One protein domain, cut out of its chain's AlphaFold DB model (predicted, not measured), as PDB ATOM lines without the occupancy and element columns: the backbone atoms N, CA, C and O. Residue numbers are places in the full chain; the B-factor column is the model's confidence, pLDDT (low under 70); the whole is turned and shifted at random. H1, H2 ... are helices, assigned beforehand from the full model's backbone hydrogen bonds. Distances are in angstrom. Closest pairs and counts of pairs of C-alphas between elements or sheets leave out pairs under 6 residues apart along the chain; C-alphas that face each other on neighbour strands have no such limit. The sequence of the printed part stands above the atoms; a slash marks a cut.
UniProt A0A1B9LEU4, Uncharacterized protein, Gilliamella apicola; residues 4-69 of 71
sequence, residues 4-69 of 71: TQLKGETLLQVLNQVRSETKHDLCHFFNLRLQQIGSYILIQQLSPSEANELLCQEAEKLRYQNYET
ATOM      1  N   THR A   4     168.385 105.772 147.285       68.00
ATOM      2  CA  THR A   4     167.130 106.510 147.141       68.00
ATOM      3  C   THR A   4     166.378 106.627 148.472       68.00
ATOM      4  O   THR A   4     165.845 107.692 148.781       68.00
ATOM      5  N   GLN A   5     166.411 105.579 149.305       66.12
ATOM      6  CA  GLN A   5     165.829 105.597 150.654       66.12
ATOM      7  C   GLN A   5     166.612 106.523 151.591       66.12
ATOM      8  O   GLN A   5     166.009 107.352 152.267       66.12
ATOM      9  N   LEU A   6     167.950 106.477 151.545       70.06
ATOM     10  CA  LEU A   6     168.815 107.334 152.369       70.06
ATOM     11  C   LEU A   6     168.595 108.836 152.092       70.06
ATOM     12  O   LEU A   6     168.578 109.657 153.012       70.06
ATOM     13  N   LYS A   7     168.375 109.208 150.822       76.38
ATOM     14  CA  LYS A   7     168.046 110.590 150.430       76.38
ATOM     15  C   LYS A   7     166.658 111.020 150.915       76.38
ATOM     16  O   LYS A   7     166.503 112.158 151.351       76.38
ATOM     17  N   GLY A   8     165.671 110.121 150.871       82.69
ATOM     18  CA  GLY A   8     164.317 110.383 151.369       82.69
ATOM     19  C   GLY A   8     164.268 110.589 152.886       82.69
ATOM     20  O   GLY A   8     163.640 111.533 153.360       82.69
ATOM     21  N   GLU A   9     164.987 109.762 153.644       86.50
ATOM     22  CA  GLU A   9     165.106 109.894 155.104       86.50
ATOM     23  C   GLU A   9     165.797 111.204 155.503       86.50
ATOM     24  O   GLU A   9     165.324 111.907 156.397       86.50
ATOM     25  N   THR A  10     166.861 111.578 154.786       88.81
ATOM     26  CA  THR A  10     167.568 112.850 155.002       88.81
ATOM     27  C   THR A  10     166.654 114.049 154.737       88.81
ATOM     28  O   THR A  10     166.596 114.977 155.544       88.81
ATOM     29  N   LEU A  11     165.881 114.029 153.644       89.19
ATOM     30  CA  LEU A  11     164.920 115.094 153.337       89.19
ATOM     31  C   LEU A  11     163.837 115.210 154.421       89.19
ATOM     32  O   LEU A  11     163.507 116.317 154.844       89.19
ATOM     33  N   LEU A  12     163.312 114.081 154.903       90.81
ATOM     34  CA  LEU A  12     162.307 114.066 155.965       90.81
ATOM     35  C   LEU A  12     162.851 114.652 157.278       90.81
ATOM     36  O   LEU A  12     162.141 115.390 157.962       90.81
ATOM     37  N   GLN A  13     164.105 114.357 157.624       92.38
ATOM     38  CA  GLN A  13     164.768 114.944 158.790       92.38
ATOM     39  C   GLN A  13     164.900 116.464 158.659       92.38
ATOM     40  O   GLN A  13     164.527 117.181 159.588       92.38
ATOM     41  N   VAL A  14     165.337 116.959 157.497       92.44
ATOM     42  CA  VAL A  14     165.446 118.403 157.229       92.44
ATOM     43  C   VAL A  14     164.083 119.088 157.324       92.44
ATOM     44  O   VAL A  14     163.958 120.104 158.001       92.44
ATOM     45  N   LEU A  15     163.033 118.516 156.724       91.25
ATOM     46  CA  LEU A  15     161.679 119.079 156.799       91.25
ATOM     47  C   LEU A  15     161.152 119.135 158.237       91.25
ATOM     48  O   LEU A  15     160.523 120.115 158.637       91.25
ATOM     49  N   ASN A  16     161.421 118.099 159.034       92.75
ATOM     50  CA  ASN A  16     161.040 118.082 160.443       92.75
ATOM     51  C   ASN A  16     161.791 119.139 161.257       92.75
ATOM     52  O   ASN A  16     161.167 119.788 162.101       92.75
ATOM     53  N   GLN A  17     163.085 119.328 160.985       92.75
ATOM     54  CA  GLN A  17     163.905 120.349 161.630       92.75
ATOM     55  C   GLN A  17     163.397 121.753 161.291       92.75
ATOM     56  O   GLN A  17     163.051 122.503 162.202       92.75
ATOM     57  N   VAL A  18     163.218 122.059 160.002       92.12
ATOM     58  CA  VAL A  18     162.697 123.356 159.532       92.12
ATOM     59  C   VAL A  18     161.324 123.649 160.131       92.12
ATOM     60  O   VAL A  18     161.073 124.759 160.599       92.12
ATOM     61  N   ARG A  19     160.428 122.656 160.182       91.19
ATOM     62  CA  ARG A  19     159.112 122.807 160.820       91.19
ATOM     63  C   ARG A  19     159.237 123.131 162.310       91.19
ATOM     64  O   ARG A  19     158.463 123.939 162.823       91.19
ATOM     65  N   SER A  20     160.165 122.482 163.010       92.56
ATOM     66  CA  SER A  20     160.394 122.715 164.437       92.56
ATOM     67  C   SER A  20     160.954 124.113 164.697       92.56
ATOM     68  O   SER A  20     160.451 124.805 165.579       92.56
ATOM     69  N   GLU A  21     161.944 124.537 163.913       93.06
ATOM     70  CA  GLU A  21     162.542 125.878 163.978       93.06
ATOM     71  C   GLU A  21     161.505 126.953 163.659       93.06
ATOM     72  O   GLU A  21     161.281 127.848 164.464       93.06
ATOM     73  N   THR A  22     160.747 126.781 162.575       89.06
ATOM     74  CA  THR A  22     159.680 127.719 162.195       89.06
ATOM     75  C   THR A  22     158.638 127.858 163.305       89.06
ATOM     76  O   THR A  22     158.214 128.963 163.638       89.06
ATOM     77  N   LYS A  23     158.226 126.744 163.928       91.75
ATOM     78  CA  LYS A  23     157.308 126.785 165.072       91.75
ATOM     79  C   LYS A  23     157.926 127.529 166.258       91.75
ATOM     80  O   LYS A  23     157.227 128.311 166.900       91.75
ATOM     81  N   HIS A  24     159.194 127.262 166.567       92.50
ATOM     82  CA  HIS A  24     159.903 127.929 167.654       92.50
ATOM     83  C   HIS A  24     159.955 129.442 167.432       92.50
ATOM     84  O   HIS A  24     159.547 130.194 168.317       92.50
ATOM     85  N   ASP A  25     160.357 129.869 166.239       91.94
ATOM     86  CA  ASP A  25     160.520 131.277 165.886       91.94
ATOM     87  C   ASP A  25     159.184 132.024 165.893       91.94
ATOM     88  O   ASP A  25     159.090 133.118 166.451       91.94
ATOM     89  N   LEU A  26     158.112 131.409 165.374       89.25
ATOM     90  CA  LEU A  26     156.763 131.977 165.452       89.25
ATOM     91  C   LEU A  26     156.310 132.146 166.906       89.25
ATOM     92  O   LEU A  26     155.837 133.216 167.293       89.25
ATOM     93  N   CYS A  27     156.478 131.114 167.739       91.88
ATOM     94  CA  CYS A  27     156.144 131.207 169.158       91.88
ATOM     95  C   CYS A  27     156.975 132.285 169.867       91.88
ATOM     96  O   CYS A  27     156.432 133.034 170.680       91.88
ATOM     97  N   HIS A  28     158.270 132.383 169.563       93.75
ATOM     98  CA  HIS A  28     159.148 133.403 170.124       93.75
ATOM     99  C   HIS A  28     158.683 134.813 169.741       93.75
ATOM    100  O   HIS A  28     158.520 135.662 170.620       93.75
ATOM    101  N   PHE A  29     158.383 135.040 168.461       90.56
ATOM    102  CA  PHE A  29     157.882 136.316 167.955       90.56
ATOM    103  C   PHE A  29     156.591 136.755 168.660       90.56
ATOM    104  O   PHE A  29     156.509 137.882 169.157       90.56
ATOM    105  N   PHE A  30     155.595 135.867 168.761       89.56
ATOM    106  CA  PHE A  30     154.333 136.200 169.428       89.56
ATOM    107  C   PHE A  30     154.516 136.455 170.926       89.56
ATOM    108  O   PHE A  30     153.934 137.401 171.455       89.56
ATOM    109  N   ASN A  31     155.361 135.675 171.608       92.38
ATOM    110  CA  ASN A  31     155.666 135.908 173.020       92.38
ATOM    111  C   ASN A  31     156.327 137.272 173.245       92.38
ATOM    112  O   ASN A  31     155.925 137.999 174.153       92.38
ATOM    113  N   LEU A  32     157.294 137.647 172.404       94.12
ATOM    114  CA  LEU A  32     157.955 138.947 172.491       94.12
ATOM    115  C   LEU A  32     156.956 140.096 172.284       94.12
ATOM    116  O   LEU A  32     156.946 141.055 173.057       94.12
ATOM    117  N   ARG A  33     156.074 139.982 171.284       91.12
ATOM    118  CA  ARG A  33     155.007 140.965 171.042       91.12
ATOM    119  C   ARG A  33     154.062 141.094 172.238       91.12
ATOM    120  O   ARG A  33     153.785 142.211 172.668       91.12
ATOM    121  N   LEU A  34     153.617 139.977 172.815       93.94
ATOM    122  CA  LEU A  34     152.755 139.985 174.003       93.94
ATOM    123  C   LEU A  34     153.447 140.624 175.213       93.94
ATOM    124  O   LEU A  34     152.822 141.404 175.929       93.94
ATOM    125  N   GLN A  35     154.740 140.355 175.419       95.88
ATOM    126  CA  GLN A  35     155.526 140.993 176.479       95.88
ATOM    127  C   GLN A  35     155.640 142.508 176.285       95.88
ATOM    128  O   GLN A  35     155.506 143.258 177.254       95.88
ATOM    129  N   GLN A  36     155.849 142.970 175.050       94.69
ATOM    130  CA  GLN A  36     155.900 144.398 174.724       94.69
ATOM    131  C   GLN A  36     154.555 145.086 174.992       94.69
ATOM    132  O   GLN A  36     154.525 146.111 175.672       94.69
ATOM    133  N   ILE A  37     153.450 144.497 174.522       95.25
ATOM    134  CA  ILE A  37     152.094 145.027 174.741       95.25
ATOM    135  C   ILE A  37     151.770 145.058 176.238       95.25
ATOM    136  O   ILE A  37     151.331 146.085 176.754       95.25
ATOM    137  N   GLY A  38     152.049 143.969 176.961       95.50
ATOM    138  CA  GLY A  38     151.836 143.898 178.407       95.50
ATOM    139  C   GLY A  38     152.652 144.941 179.173       95.50
ATOM    140  O   GLY A  38     152.120 145.623 180.046       95.50
ATOM    141  N   SER A  39     153.922 145.128 178.805       96.62
ATOM    142  CA  SER A  39     154.777 146.159 179.408       96.62
ATOM    143  C   SER A  39     154.229 147.561 179.151       96.62
ATOM    144  O   SER A  39     154.205 148.384 180.063       96.62
ATOM    145  N   TYR A  40     153.748 147.830 177.936       96.62
ATOM    146  CA  TYR A  40     153.156 149.118 177.583       96.62
ATOM    147  C   TYR A  40     151.885 149.409 178.391       96.62
ATOM    148  O   TYR A  40     151.777 150.493 178.963       96.62
ATOM    149  N   ILE A  41     150.978 148.430 178.515       97.12
ATOM    150  CA  ILE A  41     149.761 148.537 179.339       97.12
ATOM    151  C   ILE A  41     150.116 148.925 180.779       97.12
ATOM    152  O   ILE A  41     149.502 149.830 181.343       97.12
ATOM    153  N   LEU A  42     151.128 148.273 181.361       96.00
ATOM    154  CA  LEU A  42     151.556 148.528 182.738       96.00
ATOM    155  C   LEU A  42     152.224 149.899 182.905       96.00
ATOM    156  O   LEU A  42     151.903 150.619 183.848       96.00
ATOM    157  N   ILE A  43     153.135 150.273 182.002       97.75
ATOM    158  CA  ILE A  43     153.877 151.543 182.076       97.75
ATOM    159  C   ILE A  43     152.935 152.736 181.891       97.75
ATOM    160  O   ILE A  43     153.051 153.722 182.618       97.75
ATOM    161  N   GLN A  44     152.005 152.644 180.939       96.94
ATOM    162  CA  GLN A  44     151.047 153.712 180.642       96.94
ATOM    163  C   GLN A  44     149.807 153.679 181.541       96.94
ATOM    164  O   GLN A  44     148.965 154.563 181.432       96.94
ATOM    165  N   GLN A  45     149.697 152.681 182.427       97.19
ATOM    166  CA  GLN A  45     148.558 152.488 183.331       97.19
ATOM    167  C   GLN A  45     147.216 152.498 182.588       97.19
ATOM    168  O   GLN A  45     146.251 153.115 183.039       97.19
ATOM    169  N   LEU A  46     147.165 151.818 181.439       97.44
ATOM    170  CA  LEU A  46     145.960 151.782 180.618       97.44
ATOM    171  C   LEU A  46     144.800 151.167 181.400       97.44
ATOM    172  O   LEU A  46     144.942 150.138 182.072       97.44
ATOM    173  N   SER A  47     143.627 151.776 181.264       97.81
ATOM    174  CA  SER A  47     142.381 151.193 181.741       97.81
ATOM    175  C   SER A  47     142.086 149.872 181.018       97.81
ATOM    176  O   SER A  47     142.572 149.638 179.905       97.81
ATOM    177  N   PRO A  48     141.233 149.003 181.589       96.44
ATOM    178  CA  PRO A  48     140.824 147.771 180.919       96.44
ATOM    179  C   PRO A  48     140.249 147.991 179.511       96.44
ATOM    180  O   PRO A  48     140.486 147.177 178.623       96.44
ATOM    181  N   SER A  49     139.527 149.095 179.284       97.56
ATOM    182  CA  SER A  49     138.989 149.453 177.967       97.56
ATOM    183  C   SER A  49     140.078 149.828 176.965       97.56
ATOM    184  O   SER A  49     140.061 149.319 175.848       97.56
ATOM    185  N   GLU A  50     141.046 150.655 177.366       97.06
ATOM    186  CA  GLU A  50     142.162 151.068 176.500       97.06
ATOM    187  C   GLU A  50     143.086 149.887 176.185       97.06
ATOM    188  O   GLU A  50     143.525 149.717 175.050       97.06
ATOM    189  N   ALA A  51     143.339 149.025 177.173       95.94
ATOM    190  CA  ALA A  51     144.089 147.791 176.972       95.94
ATOM    191  C   ALA A  51     143.370 146.847 175.993       95.94
ATOM    192  O   ALA A  51     144.012 146.263 175.122       95.94
ATOM    193  N   ASN A  52     142.043 146.713 176.103       95.88
ATOM    194  CA  ASN A  52     141.255 145.906 175.174       95.88
ATOM    195  C   ASN A  52     141.289 146.477 173.750       95.88
ATOM    196  O   ASN A  52     141.495 145.726 172.800       95.88
ATOM    197  N   GLU A  53     141.130 147.792 173.595       96.75
ATOM    198  CA  GLU A  53     141.213 148.448 172.289       96.75
ATOM    199  C   GLU A  53     142.595 148.259 171.648       96.75
ATOM    200  O   GLU A  53     142.684 147.858 170.487       96.75
ATOM    201  N   LEU A  54     143.672 148.438 172.422       95.62
ATOM    202  CA  LEU A  54     145.038 148.173 171.973       95.62
ATOM    203  C   LEU A  54     145.210 146.724 171.495       95.62
ATOM    204  O   LEU A  54     145.770 146.488 170.426       95.62
ATOM    205  N   LEU A  55     144.713 145.746 172.260       94.25
ATOM    206  CA  LEU A  55     144.783 144.331 171.882       94.25
ATOM    207  C   LEU A  55     144.015 144.046 170.583       94.25
ATOM    208  O   LEU A  55     144.511 143.300 169.739       94.25
ATOM    209  N   CYS A  56     142.840 144.652 170.399       93.50
ATOM    210  CA  CYS A  56     142.071 144.541 169.161       93.50
ATOM    211  C   CYS A  56     142.838 145.122 167.965       93.50
ATOM    212  O   CYS A  56     142.961 144.448 166.943       93.50
ATOM    213  N   GLN A  57     143.415 146.317 168.111       92.88
ATOM    214  CA  GLN A  57     144.200 146.961 167.054       92.88
ATOM    215  C   GLN A  57     145.440 146.136 166.675       92.88
ATOM    216  O   GLN A  57     145.735 145.964 165.492       92.88
ATOM    217  N   GLU A  58     146.168 145.591 167.651       90.75
ATOM    218  CA  GLU A  58     147.331 144.736 167.380       90.75
ATOM    219  C   GLU A  58     146.929 143.412 166.709       90.75
ATOM    220  O   GLU A  58     147.606 142.953 165.784       90.75
ATOM    221  N   ALA A  59     145.794 142.823 167.099       89.62
ATOM    222  CA  ALA A  59     145.253 141.637 166.438       89.62
ATOM    223  C   ALA A  59     144.830 141.919 164.984       89.62
ATOM    224  O   ALA A  59     145.065 141.090 164.103       89.62
ATOM    225  N   GLU A  60     144.236 143.082 164.713       89.62
ATOM    226  CA  GLU A  60     143.889 143.511 163.355       89.62
ATOM    227  C   GLU A  60     145.132 143.734 162.493       89.62
ATOM    228  O   GLU A  60     145.188 143.209 161.382       89.62
ATOM    229  N   LYS A  61     146.169 144.410 163.006       88.12
ATOM    230  CA  LYS A  61     147.444 144.586 162.281       88.12
ATOM    231  C   LYS A  61     148.041 143.247 161.852       88.12
ATOM    232  O   LYS A  61     148.435 143.097 160.698       88.12
ATOM    233  N   LEU A  62     148.054 142.261 162.751       83.50
ATOM    234  CA  LEU A  62     148.532 140.909 162.442       83.50
ATOM    235  C   LEU A  62     147.679 140.215 161.374       83.50
ATOM    236  O   LEU A  62     148.211 139.469 160.555       83.50
ATOM    237  N   ARG A  63     146.364 140.447 161.352       82.94
ATOM    238  CA  ARG A  63     145.491 139.918 160.294       82.94
ATOM    239  C   ARG A  63     145.799 140.573 158.952       82.94
ATOM    240  O   ARG A  63     146.034 139.854 157.988       82.94
ATOM    241  N   TYR A  64     145.841 141.902 158.889       78.44
ATOM    242  CA  TYR A  64     146.040 142.631 157.632       78.44
ATOM    243  C   TYR A  64     147.426 142.416 157.017       78.44
ATOM    244  O   TYR A  64     147.522 142.264 155.803       78.44
ATOM    245  N   GLN A  65     148.475 142.278 157.835       67.12
ATOM    246  CA  GLN A  65     149.813 141.919 157.348       67.12
ATOM    247  C   GLN A  65     149.841 140.570 156.612       67.12
ATOM    248  O   GLN A  65     150.615 140.400 155.672       67.12
ATOM    249  N   ASN A  66     148.976 139.624 156.987       58.34
ATOM    250  CA  ASN A  66     148.873 138.347 156.283       58.34
ATOM    251  C   ASN A  66     148.079 138.455 154.969       58.34
ATOM    252  O   ASN A  66     148.376 137.721 154.037       58.34
ATOM    253  N   TYR A  67     147.118 139.381 154.866       54.81
ATOM    254  CA  TYR A  67     146.311 139.559 153.650       54.81
ATOM    255  C   TYR A  67     147.019 140.373 152.556       54.81
ATOM    256  O   TYR A  67     146.848 140.073 151.380       54.81
ATOM    257  N   GLU A  68     147.837 141.371 152.904       47.59
ATOM    258  CA  GLU A  68     148.564 142.181 151.905       47.59
ATOM    259  C   GLU A  68     149.770 141.460 151.280       47.59
ATOM    260  O   GLU A  68     150.313 141.925 150.282       47.59
ATOM    261  N   THR A  69     150.179 140.310 151.824       48.72
ATOM    262  CA  THR A  69     151.277 139.504 151.257       48.72
ATOM    263  C   THR A  69     150.779 138.489 150.208       48.72
ATOM    264  O   THR A  69     151.588 137.822 149.568       48.72
TER     265      THR A  69
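Overview. This is residues 4 to 69 of the 71 residues of an uncharacterized protein of Gilliamella apicola (UniProt A0A1B9LEU4). One long helix, H1, makes the length of the model, and a second helix half as long by residues, H2, folds back from its far end to make a narrow open V. The two come near each other beside the turn, while residues 4 to 32 and 59 to 69 stand free. The printed part has 66 residues with two named helices, H1 then H2, and no named strand: all helix. It is extended, with a radius of gyration of the C-alphas of 18.8 A and spans of 61 by 25 by 13 A.

Along the chain. H1, residues 4 to 43, begins with C-alpha 4 at (167.130, 106.510, 147.141) and measures 58.5 A. H2, residues 48 to 67, measures 29.0 A and ends with C-alpha 67 at (146.311, 139.559, 153.650).

Arrangement. H1 and H2 are close but not clearly touching; their closest C-alphas, those of Ile 41 and Ala 51, are 6.2 A apart. They run opposite ways at a shallow tilt of 31 degrees. Every O i to N i+4 pair of H1 is within hydrogen-bond range, and 15 of 16 in H2.

Size, cuts and confidence. The C-alphas farthest apart, of Thr 4 and Ser 47, are 61.7 A apart. The printed part has no cut, and the link from H1 to H2 is tight. The pLDDT is under 70 at residues 4 to 5 and 65 to 69.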